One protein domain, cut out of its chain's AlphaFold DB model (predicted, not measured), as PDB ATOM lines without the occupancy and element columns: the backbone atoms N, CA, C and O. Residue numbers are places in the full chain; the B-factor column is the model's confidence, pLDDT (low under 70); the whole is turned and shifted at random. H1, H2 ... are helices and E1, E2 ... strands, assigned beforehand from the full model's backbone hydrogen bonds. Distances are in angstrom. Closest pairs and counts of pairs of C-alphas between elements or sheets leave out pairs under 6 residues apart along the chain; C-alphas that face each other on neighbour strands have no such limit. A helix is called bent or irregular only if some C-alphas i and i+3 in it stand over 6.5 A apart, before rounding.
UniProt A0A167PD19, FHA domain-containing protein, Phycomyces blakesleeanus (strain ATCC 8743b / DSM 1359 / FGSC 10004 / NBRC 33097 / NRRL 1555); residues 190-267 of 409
ATOM      1  N   ASP A 190     -34.811  86.614 -13.735       53.38
ATOM      2  CA  ASP A 190     -33.472  86.806 -14.329       53.38
ATOM      3  C   ASP A 190     -33.396  86.440 -15.826       53.38
ATOM      4  O   ASP A 190     -32.700  87.081 -16.619       53.38
ATOM      5  N   ASP A 191     -34.197  85.462 -16.260       58.00
ATOM      6  CA  ASP A 191     -34.291  85.047 -17.668       58.00
ATOM      7  C   ASP A 191     -34.879  86.149 -18.567       58.00
ATOM      8  O   ASP A 191     -34.547  86.239 -19.752       58.00
ATOM      9  N   GLU A 192     -35.758  86.998 -18.032       64.19
ATOM     10  CA  GLU A 192     -36.369  88.092 -18.792       64.19
ATOM     11  C   GLU A 192     -35.416  89.286 -18.918       64.19
ATOM     12  O   GLU A 192     -35.324  89.891 -19.988       64.19
ATOM     13  N   ALA A 193     -34.630  89.572 -17.876       60.66
ATOM     14  CA  ALA A 193     -33.542  90.545 -17.937       60.66
ATOM     15  C   ALA A 193     -32.475  90.122 -18.961       60.66
ATOM     16  O   ALA A 193     -32.044  90.925 -19.787       60.66
ATOM     17  N   LEU A 194     -32.116  88.837 -18.996       63.59
ATOM     18  CA  LEU A 194     -31.220  88.279 -20.010       63.59
ATOM     19  C   LEU A 194     -31.766  88.371 -21.425       63.59
ATOM     20  O   LEU A 194     -31.018  88.720 -22.334       63.59
ATOM     21  N   LYS A 195     -33.054  88.084 -21.634       66.81
ATOM     22  CA  LYS A 195     -33.686  88.288 -22.945       66.81
ATOM     23  C   LYS A 195     -33.668  89.751 -23.353       66.81
ATOM     24  O   LYS A 195     -33.454  90.034 -24.527       66.81
ATOM     25  N   GLN A 196     -33.855  90.676 -22.414       68.06
ATOM     26  CA  GLN A 196     -33.747  92.106 -22.693       68.06
ATOM     27  C   GLN A 196     -32.313  92.490 -23.068       68.06
ATOM     28  O   GLN A 196     -32.122  93.168 -24.073       68.06
ATOM     29  N   ILE A 197     -31.302  92.009 -22.338       67.44
ATOM     30  CA  ILE A 197     -29.886  92.287 -22.623       67.44
ATOM     31  C   ILE A 197     -29.436  91.636 -23.935       67.44
ATOM     32  O   ILE A 197     -28.772  92.282 -24.744       67.44
ATOM     33  N   LEU A 198     -29.832  90.390 -24.197       70.25
ATOM     34  CA  LEU A 198     -29.618  89.743 -25.491       70.25
ATOM     35  C   LEU A 198     -30.362  90.503 -26.593       70.25
ATOM     36  O   LEU A 198     -29.789  90.745 -27.645       70.25
ATOM     37  N   GLY A 199     -31.582  90.973 -26.337       71.50
ATOM     38  CA  GLY A 199     -32.333  91.843 -27.240       71.50
ATOM     39  C   GLY A 199     -31.636  93.178 -27.516       71.50
ATOM     40  O   GLY A 199     -31.716  93.687 -28.633       71.50
ATOM     41  N   LEU A 200     -30.915  93.738 -26.541       71.38
ATOM     42  CA  LEU A 200     -30.050  94.901 -26.747       71.38
ATOM     43  C   LEU A 200     -28.851  94.535 -27.618       71.38
ATOM     44  O   LEU A 200     -28.562  95.270 -28.558       71.38
ATOM     45  N   LEU A 201     -28.203  93.393 -27.368       74.00
ATOM     46  CA  LEU A 201     -27.097  92.902 -28.193       74.00
ATOM     47  C   LEU A 201     -27.531  92.750 -29.659       74.00
ATOM     48  O   LEU A 201     -26.822  93.225 -30.547       74.00
ATOM     49  N   LEU A 202     -28.736  92.206 -29.889       69.38
ATOM     50  CA  LEU A 202     -29.340  92.067 -31.216       69.38
ATOM     51  C   LEU A 202     -29.490  93.415 -31.939       69.38
ATOM     52  O   LEU A 202     -29.341  93.468 -33.150       69.38
ATOM     53  N   LYS A 203     -29.720  94.518 -31.219       69.50
ATOM     54  CA  LYS A 203     -29.854  95.867 -31.801       69.50
ATOM     55  C   LYS A 203     -28.515  96.566 -32.066       69.50
ATOM     56  O   LYS A 203     -28.508  97.645 -32.652       69.50
ATOM     57  N   THR A 204     -27.390  95.999 -31.624       70.94
ATOM     58  CA  THR A 204     -26.065  96.604 -31.834       70.94
ATOM     59  C   THR A 204     -25.415  96.122 -33.129       70.94
ATOM     60  O   THR A 204     -25.438  94.936 -33.445       70.94
ATOM     61  N   THR A 205     -24.771  97.040 -33.852       66.31
ATOM     62  CA  THR A 205     -23.912  96.736 -35.006       66.31
ATOM     63  C   THR A 205     -22.432  96.857 -34.626       66.31
ATOM     64  O   THR A 205     -22.088  97.780 -33.882       66.31
ATOM     65  N   PRO A 206     -21.531  96.007 -35.157       74.69
ATOM     66  CA  PRO A 206     -21.790  94.894 -36.076       74.69
ATOM     67  C   PRO A 206     -22.466  93.695 -35.390       74.69
ATOM     68  O   PRO A 206     -22.304  93.486 -34.188       74.69
ATOM     69  N   ASN A 207     -23.184  92.883 -36.171       81.00
ATOM     70  CA  ASN A 207     -23.934  91.705 -35.713       81.00
ATOM     71  C   ASN A 207     -23.051  90.465 -35.469       81.00
ATOM     72  O   ASN A 207     -23.487  89.332 -35.667       81.00
ATOM     73  N   ARG A 208     -21.787  90.688 -35.094       87.25
ATOM     74  CA  ARG A 208     -20.780  89.650 -34.878       87.25
ATOM     75  C   ARG A 208     -19.952  89.964 -33.645       87.25
ATOM     76  O   ARG A 208     -19.346  91.034 -33.580       87.25
ATOM     77  N   ARG A 209     -19.889  89.030 -32.693       90.31
ATOM     78  CA  ARG A 209     -19.113  89.176 -31.449       90.31
ATOM     79  C   ARG A 209     -18.553  87.841 -30.972       90.31
ATOM     80  O   ARG A 209     -19.136  86.789 -31.232       90.31
ATOM     81  N   SER A 210     -17.443  87.896 -30.239       92.69
ATOM     82  CA  SER A 210     -16.932  86.720 -29.535       92.69
ATOM     83  C   SER A 210     -17.811  86.377 -28.329       92.69
ATOM     84  O   SER A 210     -18.461  87.261 -27.765       92.69
ATOM     85  N   THR A 211     -17.801  85.119 -27.876       91.56
ATOM     86  CA  THR A 211     -18.436  84.734 -26.603       91.56
ATOM     87  C   THR A 211     -17.950  85.624 -25.467       91.56
ATOM     88  O   THR A 211     -18.763  86.074 -24.665       91.56
ATOM     89  N   LYS A 212     -16.644  85.911 -25.406       91.19
ATOM     90  CA  LYS A 212     -16.069  86.789 -24.387       91.19
ATOM     91  C   LYS A 212     -16.693  88.181 -24.423       91.19
ATOM     92  O   LYS A 212     -17.105  88.671 -23.380       91.19
ATOM     93  N   ASP A 213     -16.805  88.787 -25.599       89.94
ATOM     94  CA  ASP A 213     -17.390  90.124 -25.737       89.94
ATOM     95  C   ASP A 213     -18.874  90.130 -25.362       89.94
ATOM     96  O   ASP A 213     -19.358  91.100 -24.784       89.94
ATOM     97  N   ILE A 214     -19.603  89.054 -25.677       88.38
ATOM     98  CA  ILE A 214     -21.011  88.898 -25.292       88.38
ATOM     99  C   ILE A 214     -21.127  88.765 -23.772       88.38
ATOM    100  O   ILE A 214     -21.941  89.458 -23.170       88.38
ATOM    101  N   VAL A 215     -20.306  87.922 -23.140       87.44
ATOM    102  CA  VAL A 215     -20.272  87.766 -21.677       87.44
ATOM    103  C   VAL A 215     -19.917  89.093 -21.010       87.44
ATOM    104  O   VAL A 215     -20.638  89.534 -20.122       87.44
ATOM    105  N   ASP A 216     -18.858  89.762 -21.467       87.00
ATOM    106  CA  ASP A 216     -18.419  91.049 -20.929       87.00
ATOM    107  C   ASP A 216     -19.521  92.113 -21.096       87.00
ATOM    108  O   ASP A 216     -19.782  92.874 -20.163       87.00
ATOM    109  N   PHE A 217     -20.227  92.133 -22.234       85.12
ATOM    110  CA  PHE A 217     -21.375  93.017 -22.460       85.12
ATOM    111  C   PHE A 217     -22.541  92.710 -21.514       85.12
ATOM    112  O   PHE A 217     -23.099  93.636 -20.926       85.12
ATOM    113  N   VAL A 218     -22.905  91.436 -21.339       80.94
ATOM    114  CA  VAL A 218     -23.989  91.031 -20.433       80.94
ATOM    115  C   VAL A 218     -23.647  91.437 -18.999       80.94
ATOM    116  O   VAL A 218     -24.412  92.177 -18.388       80.94
ATOM    117  N   CYS A 219     -22.458  91.074 -18.513       79.69
ATOM    118  CA  CYS A 219     -21.984  91.407 -17.167       79.69
ATOM    119  C   CYS A 219     -21.917  92.919 -16.894       79.69
ATOM    120  O   CYS A 219     -22.111  93.355 -15.761       79.69
ATOM    121  N   GLN A 220     -21.614  93.740 -17.905       79.56
ATOM    122  CA  GLN A 220     -21.568  95.199 -17.757       79.56
ATOM    123  C   GLN A 220     -22.956  95.843 -17.669       79.56
ATOM    124  O   GLN A 220     -23.085  96.907 -17.062       79.56
ATOM    125  N   ASN A 221     -23.972  95.227 -18.280       76.75
ATOM    126  CA  ASN A 221     -25.322  95.783 -18.394       76.75
ATOM    127  C   ASN A 221     -26.321  95.184 -17.391       76.75
ATOM    128  O   ASN A 221     -27.427  95.703 -17.247       76.75
ATOM    129  N   THR A 222     -25.949  94.133 -16.663       72.12
ATOM    130  CA  THR A 222     -26.713  93.633 -15.516       72.12
ATOM    131  C   THR A 222     -26.485  94.525 -14.294       72.12
ATOM    132  O   THR A 222     -25.344  94.810 -13.931       72.12
ATOM    133  N   GLN A 223     -27.566  94.962 -13.633       59.25
ATOM    134  CA  GLN A 223     -27.504  95.853 -12.459       59.25
ATOM    135  C   GLN A 223     -26.789  95.233 -11.244       59.25
ATOM    136  O   GLN A 223     -26.386  95.966 -10.341       59.25
ATOM    137  N   ASP A 224     -26.580  93.916 -11.243       60.22
ATOM    138  CA  ASP A 224     -25.904  93.190 -10.174       60.22
ATOM    139  C   ASP A 224     -24.510  92.716 -10.622       60.22
ATOM    140  O   ASP A 224     -24.342  91.629 -11.175       60.22
ATOM    141  N   LYS A 225     -23.492  93.560 -10.399       52.19
ATOM    142  CA  LYS A 225     -22.085  93.250 -10.725       52.19
ATOM    143  C   LYS A 225     -21.515  92.073  -9.924       52.19
ATOM    144  O   LYS A 225     -20.477  91.544 -10.317       52.19
ATOM    145  N   ASP A 226     -22.173  91.675  -8.833       52.72
ATOM    146  CA  ASP A 226     -21.754  90.572  -7.965       52.72
ATOM    147  C   ASP A 226     -22.617  89.307  -8.148       52.72
ATOM    148  O   ASP A 226     -22.309  88.258  -7.561       52.72
ATOM    149  N   SER A 227     -23.655  89.352  -8.996       58.84
ATOM    150  CA  SER A 227     -24.444  88.162  -9.312       58.84
ATOM    151  C   SER A 227     -23.610  87.172 -10.132       58.84
ATOM    152  O   SER A 227     -23.263  87.393 -11.291       58.84
ATOM    153  N   LYS A 228     -23.308  86.012  -9.530       62.62
ATOM    154  CA  LYS A 228     -22.633  84.862 -10.177       62.62
ATOM    155  C   LYS A 228     -23.472  84.185 -11.269       62.62
ATOM    156  O   LYS A 228     -23.066  83.158 -11.822       62.62
ATOM    157  N   GLU A 229     -24.650  84.721 -11.532       65.94
ATOM    158  CA  GLU A 229     -25.667  84.176 -12.416       65.94
ATOM    159  C   GLU A 229     -25.256  84.250 -13.889       65.94
ATOM    160  O   GLU A 229     -25.428  83.279 -14.630       65.94
ATOM    161  N   TYR A 230     -24.574  85.327 -14.284       75.25
ATOM    162  CA  TYR A 230     -24.205  85.613 -15.675       75.25
ATOM    163  C   TYR A 230     -22.756  85.237 -15.992       75.25
ATOM    164  O   TYR A 230     -21.959  86.040 -16.465       75.25
ATOM    165  N   ASN A 231     -22.389  83.988 -15.717       82.62
ATOM    166  CA  ASN A 231     -21.078  83.473 -16.100       82.62
ATOM    167  C   ASN A 231     -21.070  82.932 -17.545       82.62
ATOM    168  O   ASN A 231     -22.109  82.745 -18.184       82.62
ATOM    169  N   LYS A 232     -19.867  82.634 -18.044       86.25
ATOM    170  CA  LYS A 232     -19.623  82.072 -19.377       86.25
ATOM    171  C   LYS A 232     -20.499  80.854 -19.707       86.25
ATOM    172  O   LYS A 232     -21.005  80.770 -20.823       86.25
ATOM    173  N   GLU A 233     -20.689  79.921 -18.768       85.38
ATOM    174  CA  GLU A 233     -21.500  78.711 -18.994       85.38
ATOM    175  C   GLU A 233     -22.970  79.071 -19.230       85.38
ATOM    176  O   GLU A 233     -23.602  78.538 -20.143       85.38
ATOM    177  N   THR A 234     -23.502  80.000 -18.430       83.50
ATOM    178  CA  THR A 234     -24.883  80.480 -18.545       83.50
ATOM    179  C   THR A 234     -25.117  81.142 -19.902       83.50
ATOM    180  O   THR A 234     -26.052  80.772 -20.614       83.50
ATOM    181  N   VAL A 235     -24.229  82.060 -20.299       86.25
ATOM    182  CA  VAL A 235     -24.331  82.780 -21.576       86.25
ATOM    183  C   VAL A 235     -24.199  81.825 -22.761       86.25
ATOM    184  O   VAL A 235     -25.038  81.852 -23.655       86.25
ATOM    185  N   LEU A 236     -23.213  80.920 -22.756       89.12
ATOM    186  CA  LEU A 236     -23.067  79.912 -23.813       89.12
ATOM    187  C   LEU A 236     -24.308  79.025 -23.934       89.12
ATOM    188  O   LEU A 236     -24.796  78.799 -25.039       89.12
ATOM    189  N   SER A 237     -24.850  78.560 -22.805       86.81
ATOM    190  CA  SER A 237     -26.092  77.783 -22.784       86.81
ATOM    191  C   SER A 237     -27.241  78.550 -23.444       86.81
ATOM    192  O   SER A 237     -28.034  77.960 -24.174       86.81
ATOM    193  N   MET A 238     -27.333  79.864 -23.240       84.81
ATOM    194  CA  MET A 238     -28.372  80.702 -23.849       84.81
ATOM    195  C   MET A 238     -28.168  80.910 -25.343       84.81
ATOM    196  O   MET A 238     -29.127  80.759 -26.097       84.81
ATOM    197  N   LEU A 239     -26.938  81.199 -25.774       88.56
ATOM    198  CA  LEU A 239     -26.605  81.380 -27.190       88.56
ATOM    199  C   LEU A 239     -26.959  80.127 -27.994       88.56
ATOM    200  O   LEU A 239     -27.694  80.208 -28.971       88.56
ATOM    201  N   VAL A 240     -26.539  78.958 -27.508       90.31
ATOM    202  CA  VAL A 240     -26.769  77.658 -28.159       90.31
ATOM    203  C   VAL A 240     -28.254  77.266 -28.222       90.31
ATOM    204  O   VAL A 240     -28.675  76.518 -29.105       90.31
ATOM    205  N   ARG A 241     -29.064  77.728 -27.261       85.69
ATOM    206  CA  ARG A 241     -30.511  77.449 -27.197       85.69
ATOM    207  C   ARG A 241     -31.347  78.461 -27.978       85.69
ATOM    208  O   ARG A 241     -32.527  78.206 -28.213       85.69
ATOM    209  N   SER A 242     -30.771  79.605 -28.324       84.94
ATOM    210  CA  SER A 242     -31.455  80.661 -29.055       84.94
ATOM    211  C   SER A 242     -31.535  80.330 -30.541       84.94
ATOM    212  O   SER A 242     -30.581  79.848 -31.138       84.94
ATOM    213  N   SER A 243     -32.672  80.641 -31.160       83.31
ATOM    214  CA  SER A 243     -32.843  80.571 -32.614       83.31
ATOM    215  C   SER A 243     -32.253  81.777 -33.351       83.31
ATOM    216  O   SER A 243     -32.279  81.803 -34.575       83.31
ATOM    217  N   TYR A 244     -31.792  82.795 -32.623       83.31
ATOM    218  CA  TYR A 244     -31.297  84.045 -33.206       83.31
ATOM    219  C   TYR A 244     -29.785  84.057 -33.404       83.31
ATOM    220  O   TYR A 244     -29.294  84.876 -34.170       83.31
ATOM    221  N   PHE A 245     -29.058  83.185 -32.704       87.62
ATOM    222  CA  PHE A 245     -27.603  83.140 -32.740       87.62
ATOM    223  C   PHE A 245     -27.124  81.924 -33.519       87.62
ATOM    224  O   PHE A 245     -27.630  80.815 -33.350       87.62
ATOM    225  N   TYR A 246     -26.097  82.145 -34.326       89.12
ATOM    226  CA  TYR A 246     -25.433  81.130 -35.123       89.12
ATOM    227  C   TYR A 246     -23.939  81.202 -34.861       89.12
ATOM    228  O   TYR A 246     -23.370  82.280 -34.669       89.12
ATOM    229  N   LEU A 247     -23.299  80.039 -34.819       92.38
ATOM    230  CA  LEU A 247     -21.860  79.967 -34.676       92.38
ATOM    231  C   LEU A 247     -21.204  80.130 -36.050       92.38
ATOM    232  O   LEU A 247     -21.506  79.378 -36.976       92.38
ATOM    233  N   GLU A 248     -20.271  81.068 -36.171       91.00
ATOM    234  CA  GLU A 248     -19.516  81.279 -37.407       91.00
ATOM    235  C   GLU A 248     -18.668  80.055 -37.770       91.00
ATOM    236  O   GLU A 248     -18.093  79.410 -36.887       91.00
ATOM    237  N   ASP A 249     -18.499  79.805 -39.071       86.88
ATOM    238  CA  ASP A 249     -17.757  78.656 -39.617       86.88
ATOM    239  C   ASP A 249     -16.357  78.504 -39.015       86.88
ATOM    240  O   ASP A 249     -15.921  77.404 -38.668       86.88
ATOM    241  N   ILE A 250     -15.668  79.626 -38.788       84.44
ATOM    242  CA  ILE A 250     -14.329  79.639 -38.184       84.44
ATOM    243  C   ILE A 250     -14.288  79.080 -36.752       84.44
ATOM    244  O   ILE A 250     -13.212  78.787 -36.237       84.44
ATOM    245  N   SER A 251     -15.443  78.956 -36.094       88.94
ATOM    246  CA  SER A 251     -15.579  78.498 -34.710       88.94
ATOM    247  C   SER A 251     -16.151  77.082 -34.596       88.94
ATOM    248  O   SER A 251     -16.217  76.558 -33.490       88.94
ATOM    249  N   HIS A 252     -16.509  76.408 -35.699       85.62
ATOM    250  CA  HIS A 252     -17.106  75.053 -35.676       85.62
ATOM    251  C   HIS A 252     -16.163  73.948 -35.177       85.62
ATOM    252  O   HIS A 252     -16.598  72.836 -34.860       85.62
ATOM    253  N   THR A 253     -14.860  74.228 -35.152       83.25
ATOM    254  CA  THR A 253     -13.819  73.336 -34.624       83.25
ATOM    255  C   THR A 253     -13.285  73.800 -33.270       83.25
ATOM    256  O   THR A 253     -12.308  73.236 -32.773       83.25
ATOM    257  N   ALA A 254     -13.860  74.855 -32.687       84.31
ATOM    258  CA  ALA A 254     -13.438  75.334 -31.382       84.31
ATOM    259  C   ALA A 254     -13.793  74.300 -30.301       84.31
ATOM    260  O   ALA A 254     -14.793  73.594 -30.368       84.31
ATOM    261  N   SER A 255     -12.941  74.197 -29.287       86.69
ATOM    262  CA  SER A 255     -13.247  73.412 -28.088       86.69
ATOM    263  C   SER A 255     -13.866  74.315 -27.027       86.69
ATOM    264  O   SER A 255     -13.726  75.538 -27.102       86.69
ATOM    265  N   GLN A 256     -14.468  73.732 -25.988       86.75
ATOM    266  CA  GLN A 256     -14.959  74.510 -24.849       86.75
ATOM    267  C   GLN A 256     -13.856  75.394 -24.241       86.75
ATOM    268  O   GLN A 256     -14.107  76.566 -23.964       86.75
ATOM    269  N   ALA A 257     -12.613  74.910 -24.145       86.44
ATOM    270  CA  ALA A 257     -11.493  75.699 -23.625       86.44
ATOM    271  C   ALA A 257     -11.231  76.990 -24.430       86.44
ATOM    272  O   ALA A 257     -10.799  77.991 -23.868       86.44
ATOM    273  N   ARG A 258     -11.533  76.986 -25.736       89.38
ATOM    274  CA  ARG A 258     -11.426  78.155 -26.629       89.38
ATOM    275  C   ARG A 258     -12.773  78.806 -26.940       89.38
ATOM    276  O   ARG A 258     -12.850  79.665 -27.810       89.38
ATOM    277  N   SER A 259     -13.834  78.430 -26.225       91.25
ATOM    278  CA  SER A 259     -15.175  78.967 -26.479       91.25
ATOM    279  C   SER A 259     -15.275  80.472 -26.242       91.25
ATOM    280  O   SER A 259     -16.177  81.079 -26.797       91.25
ATOM    281  N   ASP A 260     -14.342  81.100 -25.514       91.75
ATOM    282  CA  ASP A 260     -14.281  82.563 -25.359       91.75
ATOM    283  C   ASP A 260     -14.045  83.291 -26.687       91.75
ATOM    284  O   ASP A 260     -14.602  84.361 -26.916       91.75
ATOM    285  N   GLU A 261     -13.256  82.690 -27.579       92.44
ATOM    286  CA  GLU A 261     -12.913  83.242 -28.895       92.44
ATOM    287  C   GLU A 261     -13.979  82.933 -29.954       92.44
ATOM    288  O   GLU A 261     -13.943  83.508 -31.046       92.44
ATOM    289  N   ALA A 262     -14.912  82.027 -29.638       93.25
ATOM    290  CA  ALA A 262     -15.946  81.578 -30.555       93.25
ATOM    291  C   ALA A 262     -16.790  82.767 -31.019       93.25
ATOM    292  O   ALA A 262     -17.293  83.541 -30.206       93.25
ATOM    293  N   GLN A 263     -16.893  82.923 -32.334       92.94
ATOM    294  CA  GLN A 263     -17.580  84.037 -32.968       92.94
ATOM    295  C   GLN A 263     -19.024  83.660 -33.253       92.94
ATOM    296  O   GLN A 263     -19.293  82.650 -33.903       92.94
ATOM    297  N   TRP A 264     -19.929  84.515 -32.802       92.00
ATOM    298  CA  TRP A 264     -21.358  84.374 -33.001       92.00
ATOM    299  C   TRP A 264     -21.850  85.476 -33.914       92.00
ATOM    300  O   TRP A 264     -21.458  86.636 -33.755       92.00
ATOM    301  N   THR A 265     -22.730  85.107 -34.832       90.06
ATOM    302  CA  THR A 265     -23.533  86.033 -35.618       90.06
ATOM    303  C   THR A 265     -24.997  85.888 -35.264       90.06
ATOM    304  O   THR A 265     -25.437  84.866 -34.735       90.06
ATOM    305  N   TRP A 266     -25.752  86.951 -35.497       88.25
ATOM    306  CA  TRP A 266     -27.191  86.940 -35.313       88.25
ATOM    307  C   TRP A 266     -27.880  87.728 -36.411       88.25
ATOM    308  O   TRP A 266     -27.370  88.747 -36.892       88.25
ATOM    309  N   ASP A 267     -29.067  87.262 -36.769       77.69
ATOM    310  CA  ASP A 267     -29.946  87.994 -37.663       77.69
ATOM    311  C   ASP A 267     -30.851  88.893 -36.831       77.69
ATOM    312  O   ASP A 267     -31.642  88.440 -35.997       77.69
TER     313      ASP A 267
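AT A GLANCE: This is residues 190 to 267 of the 409 residues of the protein "FHA domain-containing protein" of Phycomyces blakesleeanus (strain ATCC 8743b / DSM 1359 / FGSC 10004 / NBRC 33097 / NRRL 1555) (UniProt A0A167PD19). A small sheet of three strands walls one side of a cluster of three crossed helices, H1, H2 and H3, whose centres make a triangle; H2 stands up from the sheet, while H1 and H3 come to it with residues 201 to 202 and 238 to 240. A short irregular fourth helix, H4, sits by the start of H2, and the links 222 to 231 and 248 to 255 loop out toward opposite ends of the longest axis. The printed part has 78 residues, with four named helices and three named strands in the order H1 E1 H2 H3 E2 H4 E3; the sheet runs E1, E3, E2, antiparallel throughout. The class is mostly helix. The whole is compact, with a radius of gyration of the C-alphas of 11.9 A and spans of 34 by 26 by 19 A.

HOW THE PARTS SIT: The inner strand of the sheet is E3, residues 263 to 266, and its edge strands are E1, residues 208 to 210, and E2, residues 245 to 247. E1 and E3 are antiparallel at 145 degrees, with N 209 and O 264 at 3.1 A and N 264 and O 209 at 2.9 A, both within hydrogen-bond range. E3 and E2 are antiparallel at 146 degrees, with N 246 and O 265 at 2.8 A. The hub is H2, residues 211 to 221, which touches the three other helices. H2 is on the sheet at a height over the sheet of 8.4 A, on a local plane fitted to just 6 C-alphas; it lies over E1, only just, with 3 of its C-alphas, and stands up from the sheet at 50 degrees. H1, residues 190 to 202, touches H2, closest at the C-alphas of Ile 197 and Val 218, 6.4 A apart, at a steep tilt of 65 degrees, opposite ways. H3, residues 232 to 241, touches H2 and is about perpendicular to it at 73 degrees; their closest C-alphas, of Val 215 and Lys 232, are 6.2 A apart. H1 and H3 are near each other, and each only grazes the sheet. E1, H2 with H3, and E2 form a split strand-helix-strand unit, two strands running the same way with E3 between them in the sheet; its crossover is right-handed. H4, residues 256 to 261, touches H2, closest at the C-alphas of Lys 212 and Asp 260, 4.7 A apart; they run the same way at a steep tilt of 68 degrees, only just short of about perpendicular. H4 is not on the sheet, but only just, with 4 pairs of C-alphas within 10 A, and it is apart from H1. In H1, H2 and H3 every O i to N i+4 pair is within hydrogen-bond range; in H4 0 of 2 are, beside 2 of 3 O i to N i+3 pairs.

IN THESE COORDINATES: H1 begins at C-alpha 190, (-33.472, 86.806, -14.329), and is 18.2 A long. H2 measures 15.4 A from C-alpha 211 at (-18.436, 84.734, -26.603), and H3 measures 14.2 A. H4, 9.8 A long, is irregular: C-alphas 257 and 260 are 7.6 A apart. E1 spans 7.2 A, E2 6.8 A and E3 10.3 A, ending at C-alpha 266, (-27.191, 86.940, -35.313).

THE WHOLE: The C-alphas of Gln 223 and Thr 253, the two farthest apart, are 34.4 A from each other. The printed part has no cut and no long link; those from H2 to H3 and from E2 to H4 are short, the others tight. Mean pLDDT of the printed part is 79.8, with residues 190 to 197, 202 to 203, 205 and 223 to 229 under 70.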